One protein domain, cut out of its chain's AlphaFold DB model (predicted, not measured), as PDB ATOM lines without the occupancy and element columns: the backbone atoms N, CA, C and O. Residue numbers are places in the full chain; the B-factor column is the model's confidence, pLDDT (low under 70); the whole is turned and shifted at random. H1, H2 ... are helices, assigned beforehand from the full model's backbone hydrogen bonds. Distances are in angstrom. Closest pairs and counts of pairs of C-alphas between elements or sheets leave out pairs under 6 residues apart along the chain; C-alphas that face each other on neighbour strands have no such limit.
ATOM      1  N   GLU A  12     177.317 119.460 124.247       98.56
ATOM      2  CA  GLU A  12     176.129 119.389 123.393       98.56
ATOM      3  C   GLU A  12     174.899 119.928 124.128       98.56
ATOM      4  O   GLU A  12     174.055 120.609 123.540       98.56
ATOM      5  N   ASP A  13     174.790 119.669 125.434       98.38
ATOM      6  CA  ASP A  13     173.707 120.229 126.242       98.38
ATOM      7  C   ASP A  13     173.824 121.740 126.424       98.38
ATOM      8  O   ASP A  13     172.827 122.457 126.279       98.38
ATOM      9  N   LEU A  14     175.046 122.238 126.627       97.81
ATOM     10  CA  LEU A  14     175.317 123.672 126.608       97.81
ATOM     11  C   LEU A  14     174.908 124.295 125.266       97.81
ATOM     12  O   LEU A  14     174.190 125.297 125.253       97.81
ATOM     13  N   ALA A  15     175.309 123.695 124.139       98.19
ATOM     14  CA  ALA A  15     174.961 124.200 122.812       98.19
ATOM     15  C   ALA A  15     173.436 124.278 122.621       98.19
ATOM     16  O   ALA A  15     172.912 125.321 122.220       98.19
ATOM     17  N   ARG A  16     172.698 123.225 122.995       97.88
ATOM     18  CA  ARG A  16     171.227 123.225 122.948       97.88
ATOM     19  C   ARG A  16     170.607 124.289 123.855       97.88
ATOM     20  O   ARG A  16     169.611 124.903 123.470       97.88
ATOM     21  N   ALA A  17     171.151 124.501 125.055       96.31
ATOM     22  CA  ALA A  17     170.663 125.523 125.979       96.31
ATOM     23  C   ALA A  17     170.851 126.939 125.414       96.31
ATOM     24  O   ALA A  17     169.922 127.747 125.472       96.31
ATOM     25  N   VAL A  18     172.009 127.211 124.806       95.94
ATOM     26  CA  VAL A  18     172.300 128.492 124.146       95.94
ATOM     27  C   VAL A  18     171.364 128.722 122.963       95.94
ATOM     28  O   VAL A  18     170.722 129.769 122.906       95.94
ATOM     29  N   VAL A  19     171.222 127.746 122.058       97.25
ATOM     30  CA  VAL A  19     170.326 127.862 120.891       97.25
ATOM     31  C   VAL A  19     168.890 128.146 121.334       97.25
ATOM     32  O   VAL A  19     168.300 129.125 120.886       97.25
ATOM     33  N   ARG A  20     168.359 127.396 122.314       95.44
ATOM     34  CA  ARG A  20     167.018 127.658 122.873       95.44
ATOM     35  C   ARG A  20     166.854 129.078 123.418       95.44
ATOM     36  O   ARG A  20     165.788 129.662 123.263       95.44
ATOM     37  N   CYS A  21     167.876 129.615 124.085       95.00
ATOM     38  CA  CYS A  21     167.856 130.973 124.631       95.00
ATOM     39  C   CYS A  21     167.854 132.041 123.521       95.00
ATOM     40  O   CYS A  21     167.233 133.100 123.656       95.00
ATOM     41  N   LEU A  22     168.538 131.774 122.408       95.31
ATOM     42  CA  LEU A  22     168.588 132.675 121.259       95.31
ATOM     43  C   LEU A  22     167.284 132.658 120.454       95.31
ATOM     44  O   LEU A  22     166.796 133.735 120.107       95.31
ATOM     45  N   ASP A  23     166.687 131.478 120.269       97.56
ATOM     46  CA  ASP A  23     165.433 131.275 119.529       97.56
ATOM     47  C   ASP A  23     164.199 131.881 120.220       97.56
ATOM     48  O   ASP A  23     163.156 132.048 119.591       97.56
ATOM     49  N   ARG A  24     164.295 132.225 121.514       96.00
ATOM     50  CA  ARG A  24     163.179 132.748 122.323       96.00
ATOM     51  C   ARG A  24     163.512 134.105 122.954       96.00
ATOM     52  O   ARG A  24     163.730 134.200 124.164       96.00
ATOM     53  N   PRO A  25     163.579 135.186 122.155       94.94
ATOM     54  CA  PRO A  25     164.034 136.498 122.624       94.94
ATOM     55  C   PRO A  25     163.120 137.147 123.673       94.94
ATOM     56  O   PRO A  25     163.611 137.853 124.559       94.94
ATOM     57  N   GLU A  26     161.812 136.904 123.602       96.62
ATOM     58  CA  GLU A  26     160.836 137.420 124.570       96.62
ATOM     59  C   GLU A  26     161.009 136.747 125.936       96.62
ATOM     60  O   GLU A  26     161.215 137.432 126.938       96.62
ATOM     61  N   GLU A  27     161.059 135.410 125.965       95.06
ATOM     62  CA  GLU A  27     161.331 134.636 127.186       95.06
ATOM     63  C   GLU A  27     162.680 135.014 127.807       95.06
ATOM     64  O   GLU A  27     162.787 135.187 129.020       95.06
ATOM     65  N   ARG A  28     163.716 135.216 126.982       94.62
ATOM     66  CA  ARG A  28     165.031 135.680 127.449       94.62
ATOM     67  C   ARG A  28     164.948 137.046 128.139       94.62
ATOM     68  O   ARG A  28     165.608 137.268 129.156       94.62
ATOM     69  N   THR A  29     164.138 137.962 127.610       95.75
ATOM     70  CA  THR A  29     163.935 139.292 128.207       95.75
ATOM     71  C   THR A  29     163.195 139.192 129.539       95.75
ATOM     72  O   THR A  29     163.575 139.843 130.513       95.75
ATOM     73  N   GLU A  30     162.183 138.331 129.619       96.56
ATOM     74  CA  GLU A  30     161.464 138.065 130.865       96.56
ATOM     75  C   GLU A  30     162.389 137.449 131.932       96.56
ATOM     76  O   GLU A  30     162.391 137.871 133.092       96.56
ATOM     77  N   GLN A  31     163.234 136.487 131.546       95.88
ATOM     78  CA  GLN A  31     164.235 135.883 132.431       95.88
ATOM     79  C   GLN A  31     165.222 136.922 132.976       95.88
ATOM     80  O   GLN A  31     165.502 136.916 134.175       95.88
ATOM     81  N   MET A  32     165.693 137.850 132.133       95.38
ATOM     82  CA  MET A  32     166.551 138.967 132.550       95.38
ATOM     83  C   MET A  32     165.871 139.830 133.621       95.38
ATOM     84  O   MET A  32     166.485 140.145 134.644       95.38
ATOM     85  N   GLN A  33     164.606 140.205 133.411       97.69
ATOM     86  CA  GLN A  33     163.851 141.023 134.363       97.69
ATOM     87  C   GLN A  33     163.684 140.307 135.708       97.69
ATOM     88  O   GLN A  33     164.002 140.882 136.751       97.69
ATOM     89  N   LYS A  34     163.285 139.028 135.684       96.88
ATOM     90  CA  LYS A  34     163.170 138.190 136.889       96.88
ATOM     91  C   LYS A  34     164.511 138.021 137.603       96.88
ATOM     92  O   LYS A  34     164.566 138.063 138.829       96.88
ATOM     93  N   GLY A  35     165.599 137.849 136.850       96.56
ATOM     94  CA  GLY A  35     166.957 137.763 137.386       96.56
ATOM     95  C   GLY A  35     167.352 139.028 138.141       96.56
ATOM     96  O   GLY A  35     167.775 138.949 139.294       96.56
ATOM     97  N   ARG A  36     167.134 140.201 137.531       97.19
ATOM     98  CA  ARG A  36     167.383 141.498 138.176       97.19
ATOM     99  C   ARG A  36     166.542 141.672 139.438       97.19
ATOM    100  O   ARG A  36     167.078 142.080 140.464       97.19
ATOM    101  N   GLN A  37     165.249 141.368 139.361       97.31
ATOM    102  CA  GLN A  37     164.341 141.475 140.499       97.31
ATOM    103  C   GLN A  37     164.823 140.611 141.673       97.31
ATOM    104  O   GLN A  37     165.016 141.127 142.769       97.31
ATOM    105  N   ARG A  38     165.161 139.342 141.420       95.81
ATOM    106  CA  ARG A  38     165.676 138.422 142.443       95.81
ATOM    107  C   ARG A  38     166.958 138.920 143.120       95.81
ATOM    108  O   ARG A  38     167.145 138.681 144.310       95.81
ATOM    109  N   VAL A  39     167.859 139.563 142.374       96.25
ATOM    110  CA  VAL A  39     169.083 140.152 142.944       96.25
ATOM    111  C   VAL A  39     168.747 141.283 143.903       96.25
ATOM    112  O   VAL A  39     169.232 141.282 145.032       96.25
ATOM    113  N   LEU A  40     167.886 142.205 143.478       96.44
ATOM    114  CA  LEU A  40     167.500 143.355 144.294       96.44
ATOM    115  C   LEU A  40     166.695 142.971 145.540       96.44
ATOM    116  O   LEU A  40     166.780 143.664 146.542       96.44
ATOM    117  N   GLU A  41     165.949 141.872 145.490       95.12
ATOM    118  CA  GLU A  41     165.132 141.394 146.612       95.12
ATOM    119  C   GLU A  41     165.906 140.578 147.655       95.12
ATOM    120  O   GLU A  41     165.353 140.264 148.704       95.12
ATOM    121  N   ARG A  42     167.130 140.121 147.358       91.81
ATOM    122  CA  ARG A  42     167.769 139.107 148.218       91.81
ATOM    123  C   ARG A  42     169.282 139.153 148.316       91.81
ATOM    124  O   ARG A  42     169.833 138.635 149.277       91.81
ATOM    125  N   PHE A  43     169.959 139.696 147.314       92.75
ATOM    126  CA  PHE A  43     171.414 139.607 147.195       92.75
ATOM    127  C   PHE A  43     172.092 140.981 147.249       92.75
ATOM    128  O   PHE A  43     173.236 141.116 146.814       92.75
ATOM    129  N   THR A  44     171.403 142.009 147.752       97.06
ATOM    130  CA  THR A  44     172.006 143.333 147.957       97.06
ATOM    131  C   THR A  44     172.837 143.367 149.237       97.06
ATOM    132  O   THR A  44     172.704 142.509 150.113       97.06
ATOM    133  N   TYR A  45     173.711 144.368 149.352       96.88
ATOM    134  CA  TYR A  45     174.506 144.540 150.565       96.88
ATOM    135  C   TYR A  45     173.644 144.878 151.778       96.88
ATOM    136  O   TYR A  45     173.976 144.432 152.866       96.88
ATOM    137  N   GLU A  46     172.533 145.590 151.590       96.62
ATOM    138  CA  GLU A  46     171.564 145.900 152.644       96.62
ATOM    139  C   GLU A  46     170.965 144.615 153.224       96.62
ATOM    140  O   GLU A  46     171.086 144.379 154.420       96.62
ATOM    141  N   HIS A  47     170.446 143.722 152.371       96.19
ATOM    142  CA  HIS A  47     169.912 142.430 152.819       96.19
ATOM    143  C   HIS A  47     170.979 141.575 153.518       96.19
ATOM    144  O   HIS A  47     170.689 140.895 154.503       96.19
ATOM    145  N   ASN A  48     172.226 141.607 153.035       95.25
ATOM    146  CA  ASN A  48     173.327 140.910 153.698       95.25
ATOM    147  C   ASN A  48     173.644 141.527 155.068       95.25
ATOM    148  O   ASN A  48     173.852 140.788 156.025       95.25
ATOM    149  N   ALA A  49     173.693 142.856 155.169       97.06
ATOM    150  CA  ALA A  49     173.977 143.563 156.411       97.06
ATOM    151  C   ALA A  49     172.899 143.283 157.462       97.06
ATOM    152  O   ALA A  49     173.248 142.891 158.570       97.06
ATOM    153  N   GLU A  50     171.620 143.373 157.089       96.62
ATOM    154  CA  GLU A  50     170.489 143.013 157.953       96.62
ATOM    155  C   GLU A  50     170.578 141.549 158.412       96.62
ATOM    156  O   GLU A  50     170.376 141.241 159.585       96.62
ATOM    157  N   ALA A  51     170.923 140.619 157.513       95.44
ATOM    158  CA  ALA A  51     171.085 139.213 157.876       95.44
ATOM    159  C   ALA A  51     172.225 138.997 158.888       95.44
ATOM    160  O   ALA A  51     172.050 138.255 159.854       95.44
ATOM    161  N   TYR A  52     173.378 139.647 158.696       96.19
ATOM    162  CA  TYR A  52     174.495 139.558 159.640       96.19
ATOM    163  C   TYR A  52     174.194 140.251 160.971       96.19
ATOM    164  O   TYR A  52     174.514 139.697 162.018       96.19
ATOM    165  N   GLU A  53     173.571 141.429 160.947       96.69
ATOM    166  CA  GLU A  53     173.155 142.155 162.150       96.69
ATOM    167  C   GLU A  53     172.235 141.292 163.012       96.69
ATOM    168  O   GLU A  53     172.504 141.113 164.198       96.69
ATOM    169  N   ASN A  54     171.223 140.669 162.404       96.31
ATOM    170  CA  ASN A  54     170.309 139.771 163.106       96.31
ATOM    171  C   ASN A  54     171.030 138.581 163.758       96.31
ATOM    172  O   ASN A  54     170.683 138.194 164.873       96.31
ATOM    173  N   ILE A  55     172.051 138.016 163.099       96.75
ATOM    174  CA  ILE A  55     172.892 136.965 163.695       96.75
ATOM    175  C   ILE A  55     173.615 137.502 164.934       96.75
ATOM    176  O   ILE A  55     173.560 136.863 165.982       96.75
ATOM    177  N   TYR A  56     174.258 138.668 164.852       96.44
ATOM    178  CA  TYR A  56     174.965 139.242 166.001       96.44
ATOM    179  C   TYR A  56     174.025 139.599 167.157       96.44
ATOM    180  O   TYR A  56     174.348 139.284 168.298       96.44
ATOM    181  N   LEU A  57     172.863 140.197 166.877       96.62
ATOM    182  CA  LEU A  57     171.863 140.518 167.898       96.62
ATOM    183  C   LEU A  57     171.361 139.255 168.603       96.62
ATOM    184  O   LEU A  57     171.348 139.208 169.829       96.62
ATOM    185  N   SER A  58     171.080 138.183 167.850       96.00
ATOM    186  CA  SER A  58     170.659 136.902 168.437       96.00
ATOM    187  C   SER A  58     171.685 136.254 169.373       96.00
ATOM    188  O   SER A  58     171.310 135.394 170.158       96.00
ATOM    189  N   LEU A  59     172.962 136.649 169.296       95.00
ATOM    190  CA  LEU A  59     174.026 136.163 170.181       95.00
ATOM    191  C   LEU A  59     174.237 137.055 171.416       95.00
ATOM    192  O   LEU A  59     174.918 136.637 172.347       95.00
ATOM    193  N   ILE A  60     173.739 138.296 171.390       93.62
ATOM    194  CA  ILE A  60     173.887 139.278 172.476       93.62
ATOM    195  C   ILE A  60     172.635 139.314 173.361       93.62
ATOM    196  O   ILE A  60     172.753 139.585 174.551       93.62
ATOM    197  N   ASP A  61     171.462 139.035 172.790       79.06
ATOM    198  CA  ASP A  61     170.176 139.028 173.499       79.06
ATOM    199  C   ASP A  61     169.895 137.705 174.270       79.06
ATOM    200  O   ASP A  61     168.762 137.481 174.705       79.06
ATOM    201  N   GLU A  62     170.909 136.841 174.459       53.78
ATOM    202  CA  GLU A  62     170.928 135.717 175.430       53.78
ATOM    203  C   GLU A  62     171.450 136.155 176.810       53.78
ATOM    204  O   GLU A  62     170.860 135.713 177.826       53.78
TER     205      GLU A  62
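Overview. This is residues 12 to 62 of the 62 residues of a protein of Candidatus Poseidoniales archaeon (UniProt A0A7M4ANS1). Three helices follow one another in an extended, L-shaped chain: H1 is the short arm, meeting H2 at a corner, and H2 and H3 run on end to end as the long arm, with a shallow turn between them. There is no core. The 51 printed residues hold three named helices, H1, H2 and H3 in that order, and no named strand: all helix. The whole is extended, with a radius of gyration of the C-alphas of 18.8 A and spans of 56 by 23 by 13 A.

Arrangement. H1, residues 12 to 23, and H2, residues 25 to 42, only just touch, and only at the corner by their tight link, with 3 pairs of C-alphas within 8 A. H1 touches H2 with residues 21 to 22 alone, and H2 touches H1 with residues 27 to 28 alone; the closest C-alphas of the two, those of Cys 21 and Arg 28, are 6.2 A apart. Their lines are about perpendicular, at 78 degrees. H3, residues 45 to 60, is close to H2 but not clearly touching; their closest C-alphas, of Glu 41 and His 47, are 7.9 A apart. H2 and H3 run the same way at a shallow tilt of 32 degrees. H1 and H3 are apart. In H1, H2 and H3 every O i to N i+4 pair is within hydrogen-bond range.

Along the chain. H1 begins at C-alpha 12 (176.129, 119.389, 123.393) and is 16.5 A long. H2 measures 26.0 A from C-alpha 25 to C-alpha 42. H3 measures 22.5 A and ends at C-alpha 60 (173.887, 139.278, 172.476).

Size, cuts and confidence. The C-alphas farthest apart, of Asp 23 and Glu 62, are 56.3 A apart. The printed part has no cut, and both links are tight. Mean pLDDT of the printed part is 95.0; residue 62, the chain's last, is under 70.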